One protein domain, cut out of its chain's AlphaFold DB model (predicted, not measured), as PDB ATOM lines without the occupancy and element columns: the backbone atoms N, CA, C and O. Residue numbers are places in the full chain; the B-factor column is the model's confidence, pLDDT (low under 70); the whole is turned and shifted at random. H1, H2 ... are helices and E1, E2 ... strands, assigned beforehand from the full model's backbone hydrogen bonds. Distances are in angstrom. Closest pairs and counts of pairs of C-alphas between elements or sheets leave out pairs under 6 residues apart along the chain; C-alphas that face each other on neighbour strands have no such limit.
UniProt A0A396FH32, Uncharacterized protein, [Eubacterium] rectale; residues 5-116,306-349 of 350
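Overview. This is residues 5 to 116 and 306 to 349 of the 350 residues of an uncharacterized protein of [Eubacterium] rectale (UniProt A0A396FH32). A small, strongly twisted wall of four short parallel strands has H1 and H4 over the same face, while H3 follows E2 directly and folds back into H4 as a helical hairpin. H2 touches H1 and grazes the sheet, H6 and H7 lie near the edge strand E4, and H5, near H4, is not on the sheet. The printed part has 156 residues with seven named helices and four named strands, in the order E1 H1 H2 E2 H3 H4 E3 H5 E4 H6 H7. The sheet runs E3 E2 E1 E4, and the class is mixed, helices and strands. The whole is compact, with a radius of gyration of the C-alphas of 15.6 A and spans of 45 by 36 by 30 A.

Arrangement. E1, residues 5 to 7, is an inner strand of the sheet. On one side of it is E2, residues 47 to 51, parallel at 29 degrees, with N 7 and O 49 2.8 A apart, within hydrogen-bond range. On the other side is the edge strand E4, residues 320 to 323, parallel at 30 degrees, with N 323 and O 6 2.8 A apart. The other edge strand is E3, residues 89 to 93, parallel to E2 at 24 degrees, with N 91 and O 48 2.9 A apart. H1, residues 9 to 19, lies over E1 at a height over the sheet of 11.0 A, and its line, rising 42 degrees, only just stands up from the sheet. H2, residues 35 to 44, touches H1 about perpendicular at 85 degrees, with Leu 15 and Tyr 39 their closest C-alphas at 6.6 A; it only grazes the sheet. E1, H1, H2 and E2 form a strand-helix-strand unit, two parallel neighbour strands with helices between, and its crossover is right-handed. H3, residues 52 to 66, touches H1 with its residues 54 to 58 alone, at a steep tilt of 66 degrees, the closest C-alphas being those of Thr 9 and Ser 54 at 4.8 A. H4, residues 70 to 84, forms a helical hairpin with H3, opposite ways at a steep tilt of 40 degrees; their closest C-alphas, of Ser 62 and Asp 71, are 5.4 A apart. H4 lies over E3 at a height over the sheet of 10.3 A and runs along the strands, at 5 degrees to E3 on the local plane. E2, H3, H4 and E3 form a second right-handed unit, and H3 and H4 on one face of the sheet give two layers. H5, residues 102 to 110, is near H4. H6, residues 327 to 336, and H7, residues 342 to 348, only graze the sheet. H7 and H2 only just touch, with 3 pairs of C-alphas within 8 A, the closest being Arg 37 and Leu 348 at 6.3 A. In H1 to H7 every O i to N i+4 pair is within hydrogen-bond range.

Along the chain. E1 begins at C-alpha 5, (-42.323, 49.826, -50.797), and is 6.4 A long; H1 is 15.6 A and H2 14.2 A. E2 measures 13.2 A. H3 begins at C-alpha 52, (-47.530, 42.774, -38.727), and is 21.1 A long; H4 is 20.7 A. E3 is 12.7 A, H5 12.1 A, E4 10.2 A and H6 14.0 A. H7, 9.8 A, ends at C-alpha 348, (-43.410, 44.536, -63.298).

Size, cuts and confidence. The two farthest C-alphas, of Asn 111 and Glu 335, are 46.0 A apart. Residues 117 to 305 are not printed, and C-alphas 116 and 306 are 29.2 A apart across this cut. The link from H1 to H2, 15 residues, is long. Mean pLDDT of the printed part is 84.8; residues 96 to 97 and 306 to 318 are under 70.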
ATOM      1  N   ILE A   5     -41.496  50.924 -50.278       90.06
ATOM      2  CA  ILE A   5     -42.323  49.826 -50.797       90.06
ATOM      3  C   ILE A   5     -42.975  49.071 -49.646       90.06
ATOM      4  O   ILE A   5     -42.287  48.582 -48.753       90.06
ATOM      5  N   ILE A   6     -44.298  48.929 -49.693       88.69
ATOM      6  CA  ILE A   6     -45.051  48.068 -48.778       88.69
ATOM      7  C   ILE A   6     -45.397  46.756 -49.474       88.69
ATOM      8  O   ILE A   6     -46.126  46.749 -50.463       88.69
ATOM      9  N   LEU A   7     -44.886  45.653 -48.936       90.31
ATOM     10  CA  LEU A   7     -45.132  44.300 -49.418       90.31
ATOM     11  C   LEU A   7     -46.301  43.686 -48.640       90.31
ATOM     12  O   LEU A   7     -46.277  43.642 -47.405       90.31
ATOM     13  N   ASP A   8     -47.313  43.193 -49.356       86.62
ATOM     14  CA  ASP A   8     -48.298  42.286 -48.764       86.62
ATOM     15  C   ASP A   8     -47.663  40.912 -48.462       86.62
ATOM     16  O   ASP A   8     -46.480  40.660 -48.716       86.62
ATOM     17  N   THR A   9     -48.454  39.993 -47.903       88.25
ATOM     18  CA  THR A   9     -47.965  38.652 -47.552       88.25
ATOM     19  C   THR A   9     -47.404  37.917 -48.772       88.25
ATOM     20  O   THR A   9     -46.339  37.303 -48.685       88.25
ATOM     21  N   ASN A  10     -48.091  37.995 -49.916       88.94
ATOM     22  CA  ASN A  10     -47.712  37.265 -51.122       88.94
ATOM     23  C   ASN A  10     -46.454  37.853 -51.775       88.94
ATOM     24  O   ASN A  10     -45.546  37.098 -52.117       88.94
ATOM     25  N   ALA A  11     -46.354  39.177 -51.888       91.06
ATOM     26  CA  ALA A  11     -45.181  39.867 -52.415       91.06
ATOM     27  C   ALA A  11     -43.952  39.665 -51.522       91.06
ATOM     28  O   ALA A  11     -42.844  39.475 -52.028       91.06
ATOM     29  N   PHE A  12     -44.128  39.628 -50.198       92.00
ATOM     30  CA  PHE A  12     -43.031  39.295 -49.294       92.00
ATOM     31  C   PHE A  12     -42.548  37.853 -49.489       92.00
ATOM     32  O   PHE A  12     -41.354  37.635 -49.683       92.00
ATOM     33  N   VAL A  13     -43.453  36.867 -49.504       90.31
ATOM     34  CA  VAL A  13     -43.085  35.460 -49.766       90.31
ATOM     35  C   VAL A  13     -42.394  35.315 -51.119       90.31
ATOM     36  O   VAL A  13     -41.396  34.605 -51.222       90.31
ATOM     37  N   TYR A  14     -42.868  36.030 -52.137       91.94
ATOM     38  CA  TYR A  14     -42.251  36.054 -53.458       91.94
ATOM     39  C   TYR A  14     -40.802  36.548 -53.411       91.94
ATOM     40  O   TYR A  14     -39.917  35.906 -53.976       91.94
ATOM     41  N   LEU A  15     -40.536  37.646 -52.691       91.94
ATOM     42  CA  LEU A  15     -39.179  38.162 -52.485       91.94
ATOM     43  C   LEU A  15     -38.283  37.124 -51.801       91.94
ATOM     44  O   LEU A  15     -37.138  36.918 -52.207       91.94
ATOM     45  N   MET A  16     -38.813  36.453 -50.778       89.81
ATOM     46  CA  MET A  16     -38.077  35.444 -50.016       89.81
ATOM     47  C   MET A  16     -37.794  34.187 -50.843       89.81
ATOM     48  O   MET A  16     -36.711  33.614 -50.733       89.81
ATOM     49  N   ASN A  17     -38.717  33.781 -51.716       89.75
ATOM     50  CA  ASN A  17     -38.491  32.686 -52.656       89.75
ATOM     51  C   ASN A  17     -37.325  32.993 -53.602       89.75
ATOM     52  O   ASN A  17     -36.465  32.132 -53.782       89.75
ATOM     53  N   ILE A  18     -37.239  34.221 -54.133       89.56
ATOM     54  CA  ILE A  18     -36.109  34.634 -54.984       89.56
ATOM     55  C   ILE A  18     -34.788  34.546 -54.214       89.56
ATOM     56  O   ILE A  18     -33.826  33.975 -54.722       89.56
ATOM     57  N   GLU A  19     -34.731  35.055 -52.976       85.56
ATOM     58  CA  GLU A  19     -33.525  34.970 -52.127       85.56
ATOM     59  C   GLU A  19     -33.072  33.526 -51.874       85.56
ATOM     60  O   GLU A  19     -31.882  33.271 -51.703       85.56
ATOM     61  N   GLN A  20     -34.015  32.586 -51.848       84.81
ATOM     62  CA  GLN A  20     -33.759  31.160 -51.652       84.81
ATOM     63  C   GLN A  20     -33.497  30.409 -52.967       84.81
ATOM     64  O   GLN A  20     -33.331  29.190 -52.943       84.81
ATOM     65  N   GLY A  21     -33.480  31.099 -54.114       84.75
ATOM     66  CA  GLY A  21     -33.311  30.482 -55.432       84.75
ATOM     67  C   GLY A  21     -34.497  29.615 -55.868       84.75
ATOM     68  O   GLY A  21     -34.337  28.736 -56.715       84.75
ATOM     69  N   LYS A  22     -35.680  29.824 -55.280       86.19
ATOM     70  CA  LYS A  22     -36.916  29.124 -55.642       86.19
ATOM     71  C   LYS A  22     -37.581  29.809 -56.832       86.19
ATOM     72  O   LYS A  22     -37.524  31.027 -56.976       86.19
ATOM     73  N   THR A  23     -38.251  29.019 -57.664       80.88
ATOM     74  CA  THR A  23     -39.074  29.535 -58.757       80.88
ATOM     75  C   THR A  23     -40.400  30.066 -58.225       80.88
ATOM     76  O   THR A  23     -41.048  29.437 -57.386       80.88
ATOM     77  N   ASN A  24     -40.824  31.219 -58.737       82.25
ATOM     78  CA  ASN A  24     -42.142  31.769 -58.455       82.25
ATOM     79  C   ASN A  24     -43.120  31.483 -59.598       82.25
ATOM     80  O   ASN A  24     -42.742  31.410 -60.765       82.25
ATOM     81  N   THR A  25     -44.400  31.342 -59.255       78.00
ATOM     82  CA  THR A  25     -45.496  31.123 -60.216       78.00
ATOM     83  C   THR A  25     -46.639  32.127 -60.057       78.00
ATOM     84  O   THR A  25     -47.679  31.989 -60.701       78.00
ATOM     85  N   MET A  26     -46.482  33.137 -59.191       80.00
ATOM     86  CA  MET A  26     -47.546  34.111 -58.938       80.00
ATOM     87  C   MET A  26     -47.799  34.992 -60.162       80.00
ATOM     88  O   MET A  26     -46.878  35.381 -60.879       80.00
ATOM     89  N   CYS A  27     -49.071  35.314 -60.374       79.56
ATOM     90  CA  CYS A  27     -49.536  36.174 -61.455       79.56
ATOM     91  C   CYS A  27     -50.538  37.193 -60.904       79.56
ATOM     92  O   CYS A  27     -51.345  36.853 -60.038       79.56
ATOM     93  N   ILE A  28     -50.548  38.401 -61.462       80.69
ATOM     94  CA  ILE A  28     -51.560  39.434 -61.187       80.69
ATOM     95  C   ILE A  28     -52.354  39.653 -62.468       80.69
ATOM     96  O   ILE A  28     -51.761  39.835 -63.524       80.69
ATOM     97  N   GLU A  29     -53.688  39.604 -62.415       81.31
ATOM     98  CA  GLU A  29     -54.537  39.736 -63.617       81.31
ATOM     99  C   GLU A  29     -54.109  38.795 -64.774       81.31
ATOM    100  O   GLU A  29     -54.197  39.152 -65.945       81.31
ATOM    101  N   LYS A  30     -53.648  37.572 -64.453       84.12
ATOM    102  CA  LYS A  30     -53.093  36.575 -65.403       84.12
ATOM    103  C   LYS A  30     -51.778  36.978 -66.093       84.12
ATOM    104  O   LYS A  30     -51.327  36.251 -66.972       84.12
ATOM    105  N   LYS A  31     -51.159  38.087 -65.691       85.06
ATOM    106  CA  LYS A  31     -49.818  38.492 -66.118       85.06
ATOM    107  C   LYS A  31     -48.769  37.949 -65.167       85.06
ATOM    108  O   LYS A  31     -48.973  37.944 -63.950       85.06
ATOM    109  N   THR A  32     -47.652  37.508 -65.726       88.31
ATOM    110  CA  THR A  32     -46.520  37.021 -64.930       88.31
ATOM    111  C   THR A  32     -45.743  38.196 -64.350       88.31
ATOM    112  O   THR A  32     -45.619  39.238 -64.993       88.31
ATOM    113  N   VAL A  33     -45.222  38.035 -63.136       90.19
ATOM    114  CA  VAL A  33     -44.342  39.034 -62.520       90.19
ATOM    115  C   VAL A  33     -42.905  38.794 -62.995       90.19
ATOM    116  O   VAL A  33     -42.422  37.663 -62.997       90.19
ATOM    117  N   ASP A  34     -42.200  39.848 -63.409       91.12
ATOM    118  CA  ASP A  34     -40.770  39.763 -63.719       91.12
ATOM    119  C   ASP A  34     -39.938  39.650 -62.431       91.12
ATOM    120  O   ASP A  34     -39.700  40.645 -61.741       91.12
ATOM    121  N   ASP A  35     -39.440  38.441 -62.150       91.50
ATOM    122  CA  ASP A  35     -38.565  38.139 -61.007       91.50
ATOM    123  C   ASP A  35     -37.383  39.104 -60.879       91.50
ATOM    124  O   ASP A  35     -37.093  39.602 -59.789       91.50
ATOM    125  N   LYS A  36     -36.686  39.386 -61.987       90.75
ATOM    126  CA  LYS A  36     -35.476  40.216 -61.964       90.75
ATOM    127  C   LYS A  36     -35.832  41.663 -61.668       90.75
ATOM    128  O   LYS A  36     -35.135  42.305 -60.880       90.75
ATOM    129  N   ARG A  37     -36.905  42.174 -62.279       91.69
ATOM    130  CA  ARG A  37     -37.355  43.555 -62.059       91.69
ATOM    131  C   ARG A  37     -37.870  43.742 -60.637       91.69
ATOM    132  O   ARG A  37     -37.460  44.695 -59.979       91.69
ATOM    133  N   PHE A  38     -38.689  42.813 -60.148       93.12
ATOM    134  CA  PHE A  38     -39.208  42.833 -58.782       93.12
ATOM    135  C   PHE A  38     -38.086  42.773 -57.745       93.12
ATOM    136  O   PHE A  38     -38.028  43.606 -56.839       93.12
ATOM    137  N   TYR A  39     -37.145  41.844 -57.913       91.94
ATOM    138  CA  TYR A  39     -35.999  41.725 -57.020       91.94
ATOM    139  C   TYR A  39     -35.145  42.997 -57.010       91.94
ATOM    140  O   TYR A  39     -34.776  43.495 -55.945       91.94
ATOM    141  N   TRP A  40     -34.868  43.562 -58.190       91.81
ATOM    142  CA  TRP A  40     -34.118  44.808 -58.314       91.81
ATOM    143  C   TRP A  40     -34.825  45.976 -57.616       91.81
ATOM    144  O   TRP A  40     -34.168  46.704 -56.873       91.81
ATOM    145  N   LEU A  41     -36.143  46.128 -57.786       92.44
ATOM    146  CA  LEU A  41     -36.925  47.171 -57.110       92.44
ATOM    147  C   LEU A  41     -36.810  47.053 -55.588       92.44
ATOM    148  O   LEU A  41     -36.458  48.024 -54.922       92.44
ATOM    149  N   CYS A  42     -37.010  45.854 -55.037       92.25
ATOM    150  CA  CYS A  42     -36.913  45.628 -53.595       92.25
ATOM    151  C   CYS A  42     -35.499  45.886 -53.046       92.25
ATOM    152  O   CYS A  42     -35.342  46.439 -51.960       92.25
ATOM    153  N   ARG A  43     -34.454  45.511 -53.792       90.69
ATOM    154  CA  ARG A  43     -33.051  45.696 -53.378       90.69
ATOM    155  C   ARG A  43     -32.576  47.149 -53.448       90.69
ATOM    156  O   ARG A  43     -31.603  47.461 -52.766       90.69
ATOM    157  N   ASN A  44     -33.230  47.990 -54.248       89.75
ATOM    158  CA  ASN A  44     -32.904  49.412 -54.417       89.75
ATOM    159  C   ASN A  44     -33.914  50.350 -53.732       89.75
ATOM    160  O   ASN A  44     -33.808  51.570 -53.861       89.75
ATOM    161  N   ALA A  45     -34.885  49.798 -53.000       90.19
ATOM    162  CA  ALA A  45     -35.825  50.578 -52.213       90.19
ATOM    163  C   ALA A  45     -35.095  51.383 -51.128       90.19
ATOM    164  O   ALA A  45     -34.119  50.923 -50.533       90.19
ATOM    165  N   ASN A  46     -35.610  52.574 -50.826       87.00
ATOM    166  CA  ASN A  46     -35.204  53.328 -49.643       87.00
ATOM    167  C   ASN A  46     -35.604  52.577 -48.368       87.00
ATOM    168  O   ASN A  46     -34.838  52.478 -47.406       87.00
ATOM    169  N   HIS A  47     -36.827  52.044 -48.384       87.44
ATOM    170  CA  HIS A  47     -37.426  51.355 -47.256       87.44
ATOM    171  C   HIS A  47     -38.386  50.267 -47.743       87.44
ATOM    172  O   HIS A  47     -39.234  50.517 -48.596       87.44
ATOM    173  N   LEU A  48     -38.260  49.068 -47.179       90.62
ATOM    174  CA  LEU A  48     -39.194  47.958 -47.325       90.62
ATOM    175  C   LEU A  48     -40.059  47.804 -46.078       90.62
ATOM    176  O   LEU A  48     -39.576  47.764 -44.944       90.62
ATOM    177  N   PHE A  49     -41.350  47.648 -46.296       88.12
ATOM    178  CA  PHE A  49     -42.323  47.458 -45.242       88.12
ATOM    179  C   PHE A  49     -43.047  46.135 -45.415       88.12
ATOM    180  O   PHE A  49     -43.389  45.746 -46.530       88.12
ATOM    181  N   ILE A  50     -43.331  45.479 -44.296       89.00
ATOM    182  CA  ILE A  50     -44.275  44.365 -44.223       89.00
ATOM    183  C   ILE A  50     -45.286  44.659 -43.121       89.00
ATOM    184  O   ILE A  50     -44.933  45.255 -42.103       89.00
ATOM    185  N   THR A  51     -46.539  44.250 -43.285       86.81
ATOM    186  CA  THR A  51     -47.507  44.406 -42.193       86.81
ATOM    187  C   THR A  51     -47.271  43.366 -41.095       86.81
ATOM    188  O   THR A  51     -46.906  42.218 -41.365       86.81
ATOM    189  N   GLY A  52     -47.540  43.727 -39.840       87.12
ATOM    190  CA  GLY A  52     -47.530  42.774 -38.727       87.12
ATOM    191  C   GLY A  52     -48.527  41.636 -38.936       87.12
ATOM    192  O   GLY A  52     -48.310  40.517 -38.483       87.12
ATOM    193  N   GLN A  53     -49.588  41.882 -39.704       87.00
ATOM    194  CA  GLN A  53     -50.585  40.867 -40.035       87.00
ATOM    195  C   GLN A  53     -50.078  39.832 -41.025       87.00
ATOM    196  O   GLN A  53     -50.332  38.639 -40.844       87.00
ATOM    197  N   SER A  54     -49.289  40.263 -42.007       89.56
ATOM    198  CA  SER A  54     -48.534  39.354 -42.864       89.56
ATOM    199  C   SER A  54     -47.561  38.512 -42.039       89.56
ATOM    200  O   SER A  54     -47.512  37.299 -42.225       89.56
ATOM    201  N   LEU A  55     -46.857  39.101 -41.063       91.88
ATOM    202  CA  LEU A  55     -45.979  38.333 -40.171       91.88
ATOM    203  C   LEU A  55     -46.742  37.330 -39.302       91.88
ATOM    204  O   LEU A  55     -46.321  36.182 -39.200       91.88
ATOM    205  N   TYR A  56     -47.881  37.718 -38.726       92.19
ATOM    206  CA  TYR A  56     -48.744  36.795 -37.992       92.19
ATOM    207  C   TYR A  56     -49.206  35.627 -38.865       92.19
ATOM    208  O   TYR A  56     -49.207  34.482 -38.415       92.19
ATOM    209  N   GLU A  57     -49.611  35.900 -40.106       91.19
ATOM    210  CA  GLU A  57     -50.025  34.867 -41.054       91.19
ATOM    211  C   GLU A  57     -48.880  33.901 -41.372       91.19
ATOM    212  O   GLU A  57     -49.069  32.692 -41.257       91.19
ATOM    213  N   LEU A  58     -47.681  34.408 -41.664       93.19
ATOM    214  CA  LEU A  58     -46.501  33.582 -41.939       93.19
ATOM    215  C   LEU A  58     -46.069  32.763 -40.718       93.19
ATOM    216  O   LEU A  58     -45.741  31.583 -40.843       93.19
ATOM    217  N   PHE A  59     -46.123  33.360 -39.524       94.12
ATOM    218  CA  PHE A  59     -45.840  32.672 -38.268       94.12
ATOM    219  C   PHE A  59     -46.811  31.508 -38.048       94.12
ATOM    220  O   PHE A  59     -46.398  30.380 -37.780       94.12
ATOM    221  N   TRP A  60     -48.112  31.760 -38.212       92.56
ATOM    222  CA  TRP A  60     -49.134  30.726 -38.090       92.56
ATOM    223  C   TRP A  60     -48.979  29.626 -39.142       92.56
ATOM    224  O   TRP A  60     -49.101  28.452 -38.804       92.56
ATOM    225  N   GLN A  61     -48.684  29.978 -40.396       91.38
ATOM    226  CA  GLN A  61     -48.464  29.004 -41.466       91.38
ATOM    227  C   GLN A  61     -47.281  28.083 -41.165       91.38
ATOM    228  O   GLN A  61     -47.417  26.875 -41.345       91.38
ATOM    229  N   SER A  62     -46.176  28.621 -40.637       92.75
ATOM    230  CA  SER A  62     -45.047  27.810 -40.160       92.75
ATOM    231  C   SER A  62     -45.525  26.783 -39.132       92.75
ATOM    232  O   SER A  62     -45.414  25.580 -39.361       92.75
ATOM    233  N   ILE A  63     -46.175  27.241 -38.054       92.12
ATOM    234  CA  ILE A  63     -46.662  26.355 -36.986       92.12
ATOM    235  C   ILE A  63     -47.647  25.313 -37.523       92.12
ATOM    236  O   ILE A  63     -47.598  24.147 -37.136       92.12
ATOM    237  N   ARG A  64     -48.564  25.715 -38.402       89.38
ATOM    238  CA  ARG A  64     -49.594  24.831 -38.949       89.38
ATOM    239  C   ARG A  64     -49.007  23.749 -39.854       89.38
ATOM    240  O   ARG A  64     -49.501  22.625 -39.828       89.38
ATOM    241  N   ASN A  65     -47.991  24.083 -40.646       88.19
ATOM    242  CA  ASN A  65     -47.422  23.177 -41.640       88.19
ATOM    243  C   ASN A  65     -46.381  22.231 -41.035       88.19
ATOM    244  O   ASN A  65     -46.339  21.061 -41.405       88.19
ATOM    245  N   THR A  66     -45.557  22.717 -40.102       87.31
ATOM    246  CA  THR A  66     -44.399  21.964 -39.589       87.31
ATOM    247  C   THR A  66     -44.472  21.654 -38.098       87.31
ATOM    248  O   THR A  66     -43.609  20.950 -37.583       87.31
ATOM    249  N   ASN A  67     -45.508  22.124 -37.392       86.81
ATOM    250  CA  ASN A  67     -45.590  22.120 -35.926       86.81
ATOM    251  C   ASN A  67     -44.487  22.933 -35.219       86.81
ATOM    252  O   ASN A  67     -44.383  22.839 -33.995       86.81
ATOM    253  N   ASP A  68     -43.731  23.761 -35.946       89.44
ATOM    254  CA  ASP A  68     -42.665  24.612 -35.410       89.44
ATOM    255  C   ASP A  68     -42.595  25.968 -36.151       89.44
ATOM    256  O   ASP A  68     -43.221  26.178 -37.191       89.44
ATOM    257  N   PHE A  69     -41.864  26.935 -35.598       91.75
ATOM    258  CA  PHE A  69     -41.685  28.277 -36.152       91.75
ATOM    259  C   PHE A  69     -40.431  28.409 -37.038       91.75
ATOM    260  O   PHE A  69     -40.091  29.525 -37.425       91.75
ATOM    261  N   GLN A  70     -39.724  27.319 -37.366       90.62
ATOM    262  CA  GLN A  70     -38.452  27.393 -38.108       90.62
ATOM    263  C   GLN A  70     -38.595  28.008 -39.500       90.62
ATOM    264  O   GLN A  70     -37.768  28.834 -39.881       90.62
ATOM    265  N   ASP A  71     -39.659  27.679 -40.239       90.56
ATOM    266  CA  ASP A  71     -39.888  28.291 -41.552       90.56
ATOM    267  C   ASP A  71     -40.056  29.809 -41.410       90.56
ATOM    268  O   ASP A  71     -39.523  30.580 -42.207       90.56
ATOM    269  N   PHE A  72     -40.732  30.255 -40.346       93.50
ATOM    270  CA  PHE A  72     -40.821  31.674 -40.020       93.50
ATOM    271  C   PHE A  72     -39.472  32.271 -39.590       93.50
ATOM    272  O   PHE A  72     -39.156  33.392 -39.984       93.50
ATOM    273  N   ALA A  73     -38.652  31.542 -38.829       91.38
ATOM    274  CA  ALA A  73     -37.323  31.997 -38.424       91.38
ATOM    275  C   ALA A  73     -36.419  32.274 -39.638       91.38
ATOM    276  O   ALA A  73     -35.752  33.306 -39.678       91.38
ATOM    277  N   VAL A  74     -36.484  31.429 -40.674       89.25
ATOM    278  CA  VAL A  74     -35.774  31.655 -41.946       89.25
ATOM    279  C   VAL A  74     -36.226  32.959 -42.619       89.25
ATOM    280  O   VAL A  74     -35.396  33.720 -43.122       89.25
ATOM    281  N   LEU A  75     -37.531  33.252 -42.617       89.25
ATOM    282  CA  LEU A  75     -38.071  34.506 -43.163       89.25
ATOM    283  C   LEU A  75     -37.625  35.723 -42.336       89.25
ATOM    284  O   LEU A  75     -37.267  36.763 -42.890       89.25
ATOM    285  N   TYR A  76     -37.609  35.591 -41.010       88.88
ATOM    286  CA  TYR A  76     -37.112  36.621 -40.100       88.88
ATOM    287  C   TYR A  76     -35.614  36.911 -40.313       88.88
ATOM    288  O   TYR A  76     -35.214  38.076 -40.394       88.88
ATOM    289  N   ASP A  77     -34.784  35.880 -40.472       87.62
ATOM    290  CA  ASP A  77     -33.354  36.049 -40.746       87.62
ATOM    291  C   ASP A  77     -33.114  36.740 -42.091       87.62
ATOM    292  O   ASP A  77     -32.206  37.568 -42.215       87.62
ATOM    293  N   ALA A  78     -33.964  36.486 -43.087       83.88
ATOM    294  CA  ALA A  78     -33.920  37.206 -44.351       83.88
ATOM    295  C   ALA A  78     -34.257  38.701 -44.180       83.88
ATOM    296  O   ALA A  78     -33.546  39.545 -44.727       83.88
ATOM    297  N   ILE A  79     -35.239  39.067 -43.347       85.19
ATOM    298  CA  ILE A  79     -35.489  40.478 -42.983       85.19
ATOM    299  C   ILE A  79     -34.235  41.100 -42.343       85.19
ATOM    300  O   ILE A  79     -33.819  42.206 -42.705       85.19
ATOM    301  N   ALA A  80     -33.580  40.384 -41.424       83.88
ATOM    302  CA  ALA A  80     -32.343  40.848 -40.793       83.88
ATOM    303  C   ALA A  80     -31.184  40.994 -41.801       83.88
ATOM    304  O   ALA A  80     -30.399  41.943 -41.701       83.88
ATOM    305  N   LYS A  81     -31.096  40.101 -42.794       85.25
ATOM    306  CA  LYS A  81     -30.127  40.158 -43.898       85.25
ATOM    307  C   LYS A  81     -30.304  41.427 -44.735       85.25
ATOM    308  O   LYS A  81     -29.307  42.091 -45.016       85.25
ATOM    309  N   TYR A  82     -31.542  41.805 -45.064       86.38
ATOM    310  CA  TYR A  82     -31.831  43.044 -45.802       86.38
ATOM    311  C   TYR A  82     -31.345  44.293 -45.059       86.38
ATOM    312  O   TYR A  82     -30.702  45.162 -45.647       86.38
ATOM    313  N   ARG A  83     -31.561  44.336 -43.740       85.81
ATOM    314  CA  ARG A  83     -31.077  45.438 -42.898       85.81
ATOM    315  C   ARG A  83     -29.544  45.511 -42.871       85.81
ATOM    316  O   ARG A  83     -28.985  46.596 -42.955       85.81
ATOM    317  N   ARG A  84     -28.859  44.368 -42.735       85.81
ATOM    318  CA  ARG A  84     -27.405  44.323 -42.470       85.81
ATOM    319  C   ARG A  84     -26.521  44.308 -43.713       85.81
ATOM    320  O   ARG A  84     -25.521  45.007 -43.744       85.81
ATOM    321  N   ILE A  85     -26.836  43.460 -44.691       85.06
ATOM    322  CA  ILE A  85     -25.968  43.214 -45.857       85.06
ATOM    323  C   ILE A  85     -26.302  44.184 -46.981       85.06
ATOM    324  O   ILE A  85     -25.436  44.672 -47.697       85.06
ATOM    325  N   TYR A  86     -27.591  44.427 -47.154       83.56
ATOM    326  CA  TYR A  86     -28.130  45.142 -48.297       83.56
ATOM    327  C   TYR A  86     -28.328  46.632 -48.035       83.56
ATOM    328  O   TYR A  86     -28.605  47.360 -48.983       83.56
ATOM    329  N   ASN A  87     -28.155  47.065 -46.782       85.56
ATOM    330  CA  ASN A  87     -28.346  48.439 -46.325       85.56
ATOM    331  C   ASN A  87     -29.720  49.020 -46.721       85.56
ATOM    332  O   ASN A  87     -29.843  50.211 -46.996       85.56
ATOM    333  N   VAL A  88     -30.745  48.160 -46.774       87.38
ATOM    334  CA  VAL A  88     -32.137  48.548 -47.033       87.38
ATOM    335  C   VAL A  88     -32.852  48.636 -45.693       87.38
ATOM    336  O   VAL A  88     -32.860  47.670 -44.923       87.38
ATOM    337  N   ASN A  89     -33.478  49.779 -45.407       86.50
ATOM    338  CA  ASN A  89     -34.314  49.897 -44.219       86.50
ATOM    339  C   ASN A  89     -35.487  48.920 -44.346       86.50
ATOM    340  O   ASN A  89     -36.177  48.915 -45.359       86.50
ATOM    341  N   PHE A  90     -35.713  48.078 -43.339       86.88
ATOM    342  CA  PHE A  90     -36.832  47.134 -43.331       86.88
ATOM    343  C   PHE A  90     -37.618  47.318 -42.039       86.88
ATOM    344  O   PHE A  90     -37.023  47.203 -40.968       86.88
ATOM    345  N   SER A  91     -38.925  47.573 -42.083       84.25
ATOM    346  CA  SER A  91     -39.742  47.748 -40.868       84.25
ATOM    347  C   SER A  91     -41.086  47.038 -40.939       84.25
ATOM    348  O   SER A  91     -41.636  46.824 -42.018       84.25
ATOM    349  N   VAL A  92     -41.621  46.705 -39.766       84.44
ATOM    350  CA  VAL A  92     -42.985  46.197 -39.624       84.44
ATOM    351  C   VAL A  92     -43.961  47.348 -39.431       84.44
ATOM    352  O   VAL A  92     -43.720  48.245 -38.622       84.44
ATOM    353  N   LEU A  93     -45.068  47.299 -40.170       81.81
ATOM    354  CA  LEU A  93     -46.201  48.205 -40.028       81.81
ATOM    355  C   LEU A  93     -47.313  47.504 -39.271       81.81
ATOM    356  O   LEU A  93     -47.854  46.503 -39.739       81.81
ATOM    357  N   ASN A  94     -47.644  48.024 -38.100       77.94
ATOM    358  CA  ASN A  94     -48.685  47.455 -37.265       77.94
ATOM    359  C   ASN A  94     -49.966  48.284 -37.344       77.94
ATOM    360  O   ASN A  94     -49.933  49.509 -37.462       77.94
ATOM    361  N   ASP A  95     -51.099  47.594 -37.238       73.50
ATOM    362  CA  ASP A  95     -52.365  48.232 -36.898       73.50
ATOM    363  C   ASP A  95     -52.346  48.512 -35.389       73.50
ATOM    364  O   ASP A  95     -51.859  47.686 -34.612       73.50
ATOM    365  N   VAL A  96     -52.905  49.648 -34.969       68.25
ATOM    366  CA  VAL A  96     -53.091  50.017 -33.555       68.25
ATOM    367  C   VAL A  96     -53.764  48.917 -32.734       68.25
ATOM    368  O   VAL A  96     -53.477  48.756 -31.552       68.25
ATOM    369  N   ASP A  97     -54.634  48.130 -33.364       69.12
ATOM    370  CA  ASP A  97     -55.367  47.050 -32.714       69.12
ATOM    371  C   ASP A  97     -54.650  45.686 -32.768       69.12
ATOM    372  O   ASP A  97     -55.090  44.749 -32.098       69.12
ATOM    373  N   GLY A  98     -53.596  45.547 -33.579       73.94
ATOM    374  CA  GLY A  98     -52.962  44.270 -33.914       73.94
ATOM    375  C   GLY A  98     -51.479  44.424 -34.201       73.94
ATOM    376  O   GLY A  98     -51.070  44.562 -35.357       73.94
ATOM    377  N   ILE A  99     -50.687  44.356 -33.134       82.38
ATOM    378  CA  ILE A  99     -49.244  44.576 -33.160       82.38
ATOM    379  C   ILE A  99     -48.527  43.233 -33.178       82.38
ATOM    380  O   ILE A  99     -48.554  42.509 -32.187       82.38
ATOM    381  N   PHE A 100     -47.830  42.926 -34.273       89.12
ATOM    382  CA  PHE A 100     -46.803  41.893 -34.238       89.12
ATOM    383  C   PHE A 100     -45.562  42.471 -33.555       89.12
ATOM    384  O   PHE A 100     -44.850  43.302 -34.127       89.12
ATOM    385  N   ASP A 101     -45.309  42.036 -32.322       88.12
ATOM    386  CA  ASP A 101     -44.147  42.473 -31.553       88.12
ATOM    387  C   ASP A 101     -42.876  41.759 -32.040       88.12
ATOM    388  O   ASP A 101     -42.463  40.714 -31.525       88.12
ATOM    389  N   LEU A 102     -42.265  42.324 -33.087       87.56
ATOM    390  CA  LEU A 102     -41.040  41.785 -33.675       87.56
ATOM    391  C   LEU A 102     -39.866  41.822 -32.687       87.56
ATOM    392  O   LEU A 102     -39.007  40.942 -32.737       87.56
ATOM    393  N   LYS A 103     -39.825  42.807 -31.779       88.00
ATOM    394  CA  LYS A 103     -38.762  42.920 -30.771       88.00
ATOM    395  C   LYS A 103     -38.861  41.792 -29.757       88.00
ATOM    396  O   LYS A 103     -37.857  41.125 -29.508       88.00
ATOM    397  N   LEU A 104     -40.064  41.526 -29.249       92.38
ATOM    398  CA  LEU A 104     -40.321  40.392 -28.369       92.38
ATOM    399  C   LEU A 104     -39.989  39.072 -29.064       92.38
ATOM    400  O   LEU A 104     -39.303  38.235 -28.480       92.38
ATOM    401  N   PHE A 105     -40.414  38.895 -30.323       92.62
ATOM    402  CA  PHE A 105     -40.063  37.698 -31.092       92.62
ATOM    403  C   PHE A 105     -38.543  37.541 -31.195       92.62
ATOM    404  O   PHE A 105     -38.011  36.476 -30.900       92.62
ATOM    405  N   GLN A 106     -37.829  38.610 -31.559       90.56
ATOM    406  CA  GLN A 106     -36.374  38.608 -31.684       90.56
ATOM    407  C   GLN A 106     -35.673  38.253 -30.365       90.56
ATOM    408  O   GLN A 106     -34.703  37.493 -30.374       90.56
ATOM    409  N   GLU A 107     -36.116  38.819 -29.243       93.19
ATOM    410  CA  GLU A 107     -35.551  38.540 -27.923       93.19
ATOM    411  C   GLU A 107     -35.779  37.080 -27.520       93.19
ATOM    412  O   GLU A 107     -34.842  36.382 -27.126       93.19
ATOM    413  N   GLN A 108     -37.004  36.584 -27.686       94.75
ATOM    414  CA  GLN A 108     -37.334  35.195 -27.389       94.75
ATOM    415  C   GLN A 108     -36.613  34.212 -28.320       94.75
ATOM    416  O   GLN A 108     -36.166  33.159 -27.863       94.75
ATOM    417  N   TYR A 109     -36.454  34.560 -29.601       93.31
ATOM    418  CA  TYR A 109     -35.748  33.752 -30.592       93.31
ATOM    419  C   TYR A 109     -34.268  33.597 -30.237       93.31
ATOM    420  O   TYR A 109     -33.779  32.475 -30.146       93.31
ATOM    421  N   LYS A 110     -33.573  34.698 -29.913       92.12
ATOM    422  CA  LYS A 110     -32.164  34.659 -29.467       92.12
ATOM    423  C   LYS A 110     -31.956  33.820 -28.205       92.12
ATOM    424  O   LYS A 110     -30.892  33.239 -28.027       92.12
ATOM    425  N   ASN A 111     -32.967  33.766 -27.343       93.44
ATOM    426  CA  ASN A 111     -32.933  33.023 -26.090       93.44
ATOM    427  C   ASN A 111     -33.479  31.588 -26.208       93.44
ATOM    428  O   ASN A 111     -33.586  30.914 -25.183       93.44
ATOM    429  N   ASN A 112     -33.835  31.118 -27.413       90.12
ATOM    430  CA  ASN A 112     -34.464  29.811 -27.662       90.12
ATOM    431  C   ASN A 112     -35.737  29.563 -26.821       90.12
ATOM    432  O   ASN A 112     -35.969  28.458 -26.332       90.12
ATOM    433  N   LYS A 113     -36.558  30.603 -26.614       93.62
ATOM    434  CA  LYS A 113     -37.758  30.587 -25.752       93.62
ATOM    435  C   LYS A 113     -38.970  31.268 -26.404       93.62
ATOM    436  O   LYS A 113     -39.708  31.982 -25.732       93.62
ATOM    437  N   VAL A 114     -39.164  31.085 -27.712       94.12
ATOM    438  CA  VAL A 114     -40.321  31.649 -28.435       94.12
ATOM    439  C   VAL A 114     -41.627  31.084 -27.875       94.12
ATOM    440  O   VAL A 114     -41.891  29.884 -27.972       94.12
ATOM    441  N   ASP A 115     -42.468  31.958 -27.321       94.25
ATOM    442  CA  ASP A 115     -43.809  31.606 -26.865       94.25
ATOM    443  C   ASP A 115     -44.773  31.577 -28.057       94.25
ATOM    444  O   ASP A 115     -45.453  32.549 -28.392       94.25
ATOM    445  N   THR A 116     -44.840  30.423 -28.714       93.31
ATOM    446  CA  THR A 116     -45.724  30.215 -29.866       93.31
ATOM    447  C   THR A 116     -47.198  30.429 -29.524       93.31
ATOM    448  O   THR A 116     -47.955  30.915 -30.367       93.31
ATOM    449  N   LYS A 306     -50.618  57.891 -40.399       46.00
ATOM    450  CA  LYS A 306     -49.829  57.539 -39.206       46.00
ATOM    451  C   LYS A 306     -49.393  56.093 -39.288       46.00
ATOM    452  O   LYS A 306     -50.171  55.184 -38.988       46.00
ATOM    453  N   ILE A 307     -48.189  55.874 -39.786       48.94
ATOM    454  CA  ILE A 307     -47.577  54.555 -39.778       48.94
ATOM    455  C   ILE A 307     -46.667  54.512 -38.558       48.94
ATOM    456  O   ILE A 307     -45.573  55.066 -38.561       48.94
ATOM    457  N   ILE A 308     -47.171  53.885 -37.497       49.53
ATOM    458  CA  ILE A 308     -46.415  53.630 -36.276       49.53
ATOM    459  C   ILE A 308     -45.485  52.456 -36.586       49.53
ATOM    460  O   ILE A 308     -45.935  51.327 -36.795       49.53
ATOM    461  N   ASN A 309     -44.186  52.727 -36.692       52.19
ATOM    462  CA  ASN A 309     -43.192  51.661 -36.779       52.19
ATOM    463  C   ASN A 309     -42.958  51.020 -35.402       52.19
ATOM    464  O   ASN A 309     -43.443  51.501 -34.384       52.19
ATOM    465  N   GLU A 310     -42.135  49.974 -35.341       51.03
ATOM    466  CA  GLU A 310     -41.722  49.292 -34.096       51.03
ATOM    467  C   GLU A 310     -41.094  50.214 -33.015       51.03
ATOM    468  O   GLU A 310     -40.700  49.745 -31.944       51.03
ATOM    469  N   THR A 311     -40.904  51.506 -33.300       47.31
ATOM    470  CA  THR A 311     -40.287  52.511 -32.423       47.31
ATOM    471  C   THR A 311     -41.179  53.723 -32.135       47.31
ATOM    472  O   THR A 311     -40.664  54.700 -31.601       47.31
ATOM    473  N   ASP A 312     -42.468  53.682 -32.490       52.06
ATOM    474  CA  ASP A 312     -43.413  54.804 -32.356       52.06
ATOM    475  C   ASP A 312     -42.970  56.100 -33.061       52.06
ATOM    476  O   ASP A 312     -43.357  57.204 -32.679       52.06
ATOM    477  N   LYS A 313     -42.146  55.984 -34.110       51.88
ATOM    478  CA  LYS A 313     -41.715  57.127 -34.924       51.88
ATOM    479  C   LYS A 313     -42.552  57.223 -36.192       51.88
ATOM    480  O   LYS A 313     -42.705  56.222 -36.893       51.88
ATOM    481  N   ASP A 314     -43.004  58.437 -36.504       53.38
ATOM    482  CA  ASP A 314     -43.616  58.755 -37.793       53.38
ATOM    483  C   ASP A 314     -42.594  58.538 -38.922       53.38
ATOM    484  O   ASP A 314     -41.429  58.936 -38.826       53.38
ATOM    485  N   ILE A 315     -43.030  57.866 -39.987       57.81
ATOM    486  CA  ILE A 315     -42.243  57.629 -41.199       57.81
ATOM    487  C   ILE A 315     -42.729  58.590 -42.283       57.81
ATOM    488  O   ILE A 315     -43.931  58.699 -42.507       57.81
ATOM    489  N   ASP A 316     -41.798  59.235 -42.988       57.62
ATOM    490  CA  ASP A 316     -42.112  59.998 -44.195       57.62
ATOM    491  C   ASP A 316     -42.513  59.046 -45.334       57.62
ATOM    492  O   ASP A 316     -41.721  58.217 -45.794       57.62
ATOM    493  N   LEU A 317     -43.772  59.148 -45.765       61.72
ATOM    494  CA  LEU A 317     -44.367  58.307 -46.803       61.72
ATOM    495  C   LEU A 317     -44.401  58.976 -48.178       61.72
ATOM    496  O   LEU A 317     -45.091  58.493 -49.087       61.72
ATOM    497  N   ILE A 318     -43.652  60.066 -48.360       65.69
ATOM    498  CA  ILE A 318     -43.372  60.601 -49.689       65.69
ATOM    499  C   ILE A 318     -42.783  59.468 -50.550       65.69
ATOM    500  O   ILE A 318     -41.893  58.728 -50.137       65.69
ATOM    501  N   ASN A 319     -43.329  59.305 -51.758       75.62
ATOM    502  CA  ASN A 319     -42.977  58.250 -52.714       75.62
ATOM    503  C   ASN A 319     -43.267  56.797 -52.280       75.62
ATOM    504  O   ASN A 319     -42.769  55.877 -52.929       75.62
ATOM    505  N   THR A 320     -44.123  56.555 -51.280       82.56
ATOM    506  CA  THR A 320     -44.537  55.188 -50.905       82.56
ATOM    507  C   THR A 320     -45.572  54.588 -51.858       82.56
ATOM    508  O   THR A 320     -46.549  55.248 -52.228       82.56
ATOM    509  N   PHE A 321     -45.392  53.313 -52.210       86.75
ATOM    510  CA  PHE A 321     -46.385  52.493 -52.909       86.75
ATOM    511  C   PHE A 321     -46.477  51.085 -52.318       86.75
ATOM    512  O   PHE A 321     -45.594  50.654 -51.574       86.75
ATOM    513  N   SER A 322     -47.554  50.369 -52.635       87.19
ATOM    514  CA  SER A 322     -47.746  48.979 -52.227       87.19
ATOM    515  C   SER A 322     -47.577  48.042 -53.417       87.19
ATOM    516  O   SER A 322     -48.066  48.321 -54.511       87.19
ATOM    517  N   LEU A 323     -46.887  46.925 -53.186       89.69
ATOM    518  CA  LEU A 323     -46.884  45.767 -54.065       89.69
ATOM    519  C   LEU A 323     -47.694  44.667 -53.398       89.69
ATOM    520  O   LEU A 323     -47.292  44.097 -52.384       89.69
ATOM    521  N   THR A 324     -48.839  44.388 -54.003       87.88
ATOM    522  CA  THR A 324     -49.716  43.274 -53.655       87.88
ATOM    523  C   THR A 324     -49.864  42.339 -54.836       87.88
ATOM    524  O   THR A 324     -50.083  42.797 -55.961       87.88
ATOM    525  N   PHE A 325     -49.766  41.038 -54.568       87.50
ATOM    526  CA  PHE A 325     -50.079  39.982 -55.535       87.50
ATOM    527  C   PHE A 325     -51.447  39.343 -55.270       87.50
ATOM    528  O   PHE A 325     -51.887  38.487 -56.036       87.50
ATOM    529  N   ASP A 326     -52.154  39.786 -54.226       84.88
ATOM    530  CA  ASP A 326     -53.583  39.527 -54.087       84.88
ATOM    531  C   ASP A 326     -54.399  40.376 -55.079       84.88
ATOM    532  O   ASP A 326     -54.251  41.600 -55.163       84.88
ATOM    533  N   ALA A 327     -55.282  39.716 -55.831       84.12
ATOM    534  CA  ALA A 327     -56.073  40.350 -56.881       84.12
ATOM    535  C   ALA A 327     -57.134  41.324 -56.341       84.12
ATOM    536  O   ALA A 327     -57.420  42.328 -56.993       84.12
ATOM    537  N   ASN A 328     -57.732  41.055 -55.173       82.00
ATOM    538  CA  ASN A 328     -58.718  41.963 -54.583       82.00
ATOM    539  C   ASN A 328     -58.036  43.240 -54.093       82.00
ATOM    540  O   ASN A 328     -58.521  44.331 -54.397       82.00
ATOM    541  N   LEU A 329     -56.911  43.107 -53.384       83.06
ATOM    542  CA  LEU A 329     -56.128  44.249 -52.908       83.06
ATOM    543  C   LEU A 329     -55.550  45.060 -54.073       83.06
ATOM    544  O   LEU A 329     -55.603  46.290 -54.045       83.06
ATOM    545  N   TYR A 330     -55.057  44.393 -55.120       87.38
ATOM    546  CA  TYR A 330     -54.567  45.060 -56.328       87.38
ATOM    547  C   TYR A 330     -55.681  45.867 -57.011       87.38
ATOM    548  O   TYR A 330     -55.506  47.060 -57.259       87.38
ATOM    549  N   ASN A 331     -56.845  45.254 -57.258       88.12
ATOM    550  CA  ASN A 331     -57.973  45.934 -57.901       88.12
ATOM    551  C   ASN A 331     -58.489  47.095 -57.048       88.12
ATOM    552  O   ASN A 331     -58.728  48.181 -57.569       88.12
ATOM    553  N   PHE A 332     -58.591  46.906 -55.731       86.06
ATOM    554  CA  PHE A 332     -58.956  47.982 -54.814       86.06
ATOM    555  C   PHE A 332     -57.983  49.164 -54.905       86.06
ATOM    556  O   PHE A 332     -58.420  50.303 -55.074       86.06
ATOM    557  N   SER A 333     -56.681  48.882 -54.829       85.00
ATOM    558  CA  SER A 333     -55.621  49.894 -54.870       85.00
ATOM    559  C   SER A 333     -55.632  50.658 -56.195       85.00
ATOM    560  O   SER A 333     -55.560  51.885 -56.194       85.00
ATOM    561  N   LYS A 334     -55.797  49.945 -57.316       89.19
ATOM    562  CA  LYS A 334     -55.884  50.500 -58.674       89.19
ATOM    563  C   LYS A 334     -57.115  51.384 -58.870       89.19
ATOM    564  O   LYS A 334     -56.989  52.493 -59.373       89.19
ATOM    565  N   GLU A 335     -58.293  50.917 -58.460       89.06
ATOM    566  CA  GLU A 335     -59.557  51.647 -58.628       89.06
ATOM    567  C   GLU A 335     -59.641  52.901 -57.745       89.06
ATOM    568  O   GLU A 335     -60.228  53.897 -58.156       89.06
ATOM    569  N   ASN A 336     -59.048  52.866 -56.545       82.69
ATOM    570  CA  ASN A 336     -59.152  53.946 -55.555       82.69
ATOM    571  C   ASN A 336     -57.865  54.780 -55.429       82.69
ATOM    572  O   ASN A 336     -57.785  55.654 -54.573       82.69
ATOM    573  N   SER A 337     -56.847  54.513 -56.259       81.56
ATOM    574  CA  SER A 337     -55.525  55.163 -56.204       81.56
ATOM    575  C   SER A 337     -54.846  55.102 -54.823       81.56
ATOM    576  O   SER A 337     -54.060  55.976 -54.453       81.56
ATOM    577  N   VAL A 338     -55.115  54.044 -54.051       80.38
ATOM    578  CA  VAL A 338     -54.529  53.841 -52.718       80.38
ATOM    579  C   VAL A 338     -53.177  53.162 -52.872       80.38
ATOM    580  O   VAL A 338     -53.115  51.978 -53.180       80.38
ATOM    581  N   LEU A 339     -52.085  53.916 -52.684       81.00
ATOM    582  CA  LEU A 339     -50.697  53.425 -52.803       81.00
ATOM    583  C   LEU A 339     -50.374  52.703 -54.127       81.00
ATOM    584  O   LEU A 339     -49.372  51.995 -54.222       81.00
ATOM    585  N   TYR A 340     -51.196  52.904 -55.151       85.81
ATOM    586  CA  TYR A 340     -51.018  52.328 -56.472       85.81
ATOM    587  C   TYR A 340     -50.135  53.241 -57.326       85.81
ATOM    588  O   TYR A 340     -50.404  54.435 -57.444       85.81
ATOM    589  N   LYS A 341     -49.092  52.673 -57.939       88.56
ATOM    590  CA  LYS A 341     -48.258  53.343 -58.946       88.56
ATOM    591  C   LYS A 341     -48.306  52.548 -60.240       88.56
ATOM    592  O   LYS A 341     -47.726  51.465 -60.323       88.56
ATOM    593  N   LYS A 342     -49.020  53.078 -61.233       90.31
ATOM    594  CA  LYS A 342     -49.266  52.392 -62.504       90.31
ATOM    595  C   LYS A 342     -47.961  52.042 -63.213       90.31
ATOM    596  O   LYS A 342     -47.806  50.914 -63.656       90.31
ATOM    597  N   GLU A 343     -47.017  52.975 -63.251       91.56
ATOM    598  CA  GLU A 343     -45.734  52.832 -63.940       91.56
ATOM    599  C   GLU A 343     -44.943  51.641 -63.392       91.56
ATOM    600  O   GLU A 343     -44.417  50.839 -64.155       91.56
ATOM    601  N   ILE A 344     -44.935  51.467 -62.067       90.31
ATOM    602  CA  ILE A 344     -44.259  50.338 -61.420       90.31
ATOM    603  C   ILE A 344     -44.930  49.013 -61.791       90.31
ATOM    604  O   ILE A 344     -44.249  48.038 -62.099       90.31
ATOM    605  N   TYR A 345     -46.263  48.960 -61.777       90.44
ATOM    606  CA  TYR A 345     -46.995  47.750 -62.149       90.44
ATOM    607  C   TYR A 345     -46.855  47.411 -63.639       90.44
ATOM    608  O   TYR A 345     -46.701  46.237 -63.971       90.44
ATOM    609  N   ASP A 346     -46.850  48.410 -64.521       90.44
ATOM    610  CA  ASP A 346     -46.642  48.233 -65.961       90.44
ATOM    611  C   ASP A 346     -45.225  47.714 -66.268       90.44
ATOM    612  O   ASP A 346     -45.047  46.906 -67.175       90.44
ATOM    613  N   GLU A 347     -44.215  48.117 -65.489       90.00
ATOM    614  CA  GLU A 347     -42.851  47.581 -65.593       90.00
ATOM    615  C   GLU A 347     -42.700  46.160 -65.026       90.00
ATOM    616  O   GLU A 347     -41.844  45.396 -65.477       90.00
ATOM    617  N   LEU A 348     -43.483  45.819 -64.000       90.12
ATOM    618  CA  LEU A 348     -43.410  44.536 -63.298       90.12
ATOM    619  C   LEU A 348     -44.165  43.412 -64.007       90.12
ATOM    620  O   LEU A 348     -43.764  42.251 -63.894       90.12
ATOM    621  N   LEU A 349     -45.277  43.737 -64.668       89.00
ATOM    622  CA  LEU A 349     -46.227  42.761 -65.195       89.00
ATOM    623  C   LEU A 349     -46.047  42.549 -66.697       89.00
ATOM    624  O   LEU A 349     -46.262  43.461 -67.492       89.00
TER     625      LEU A 349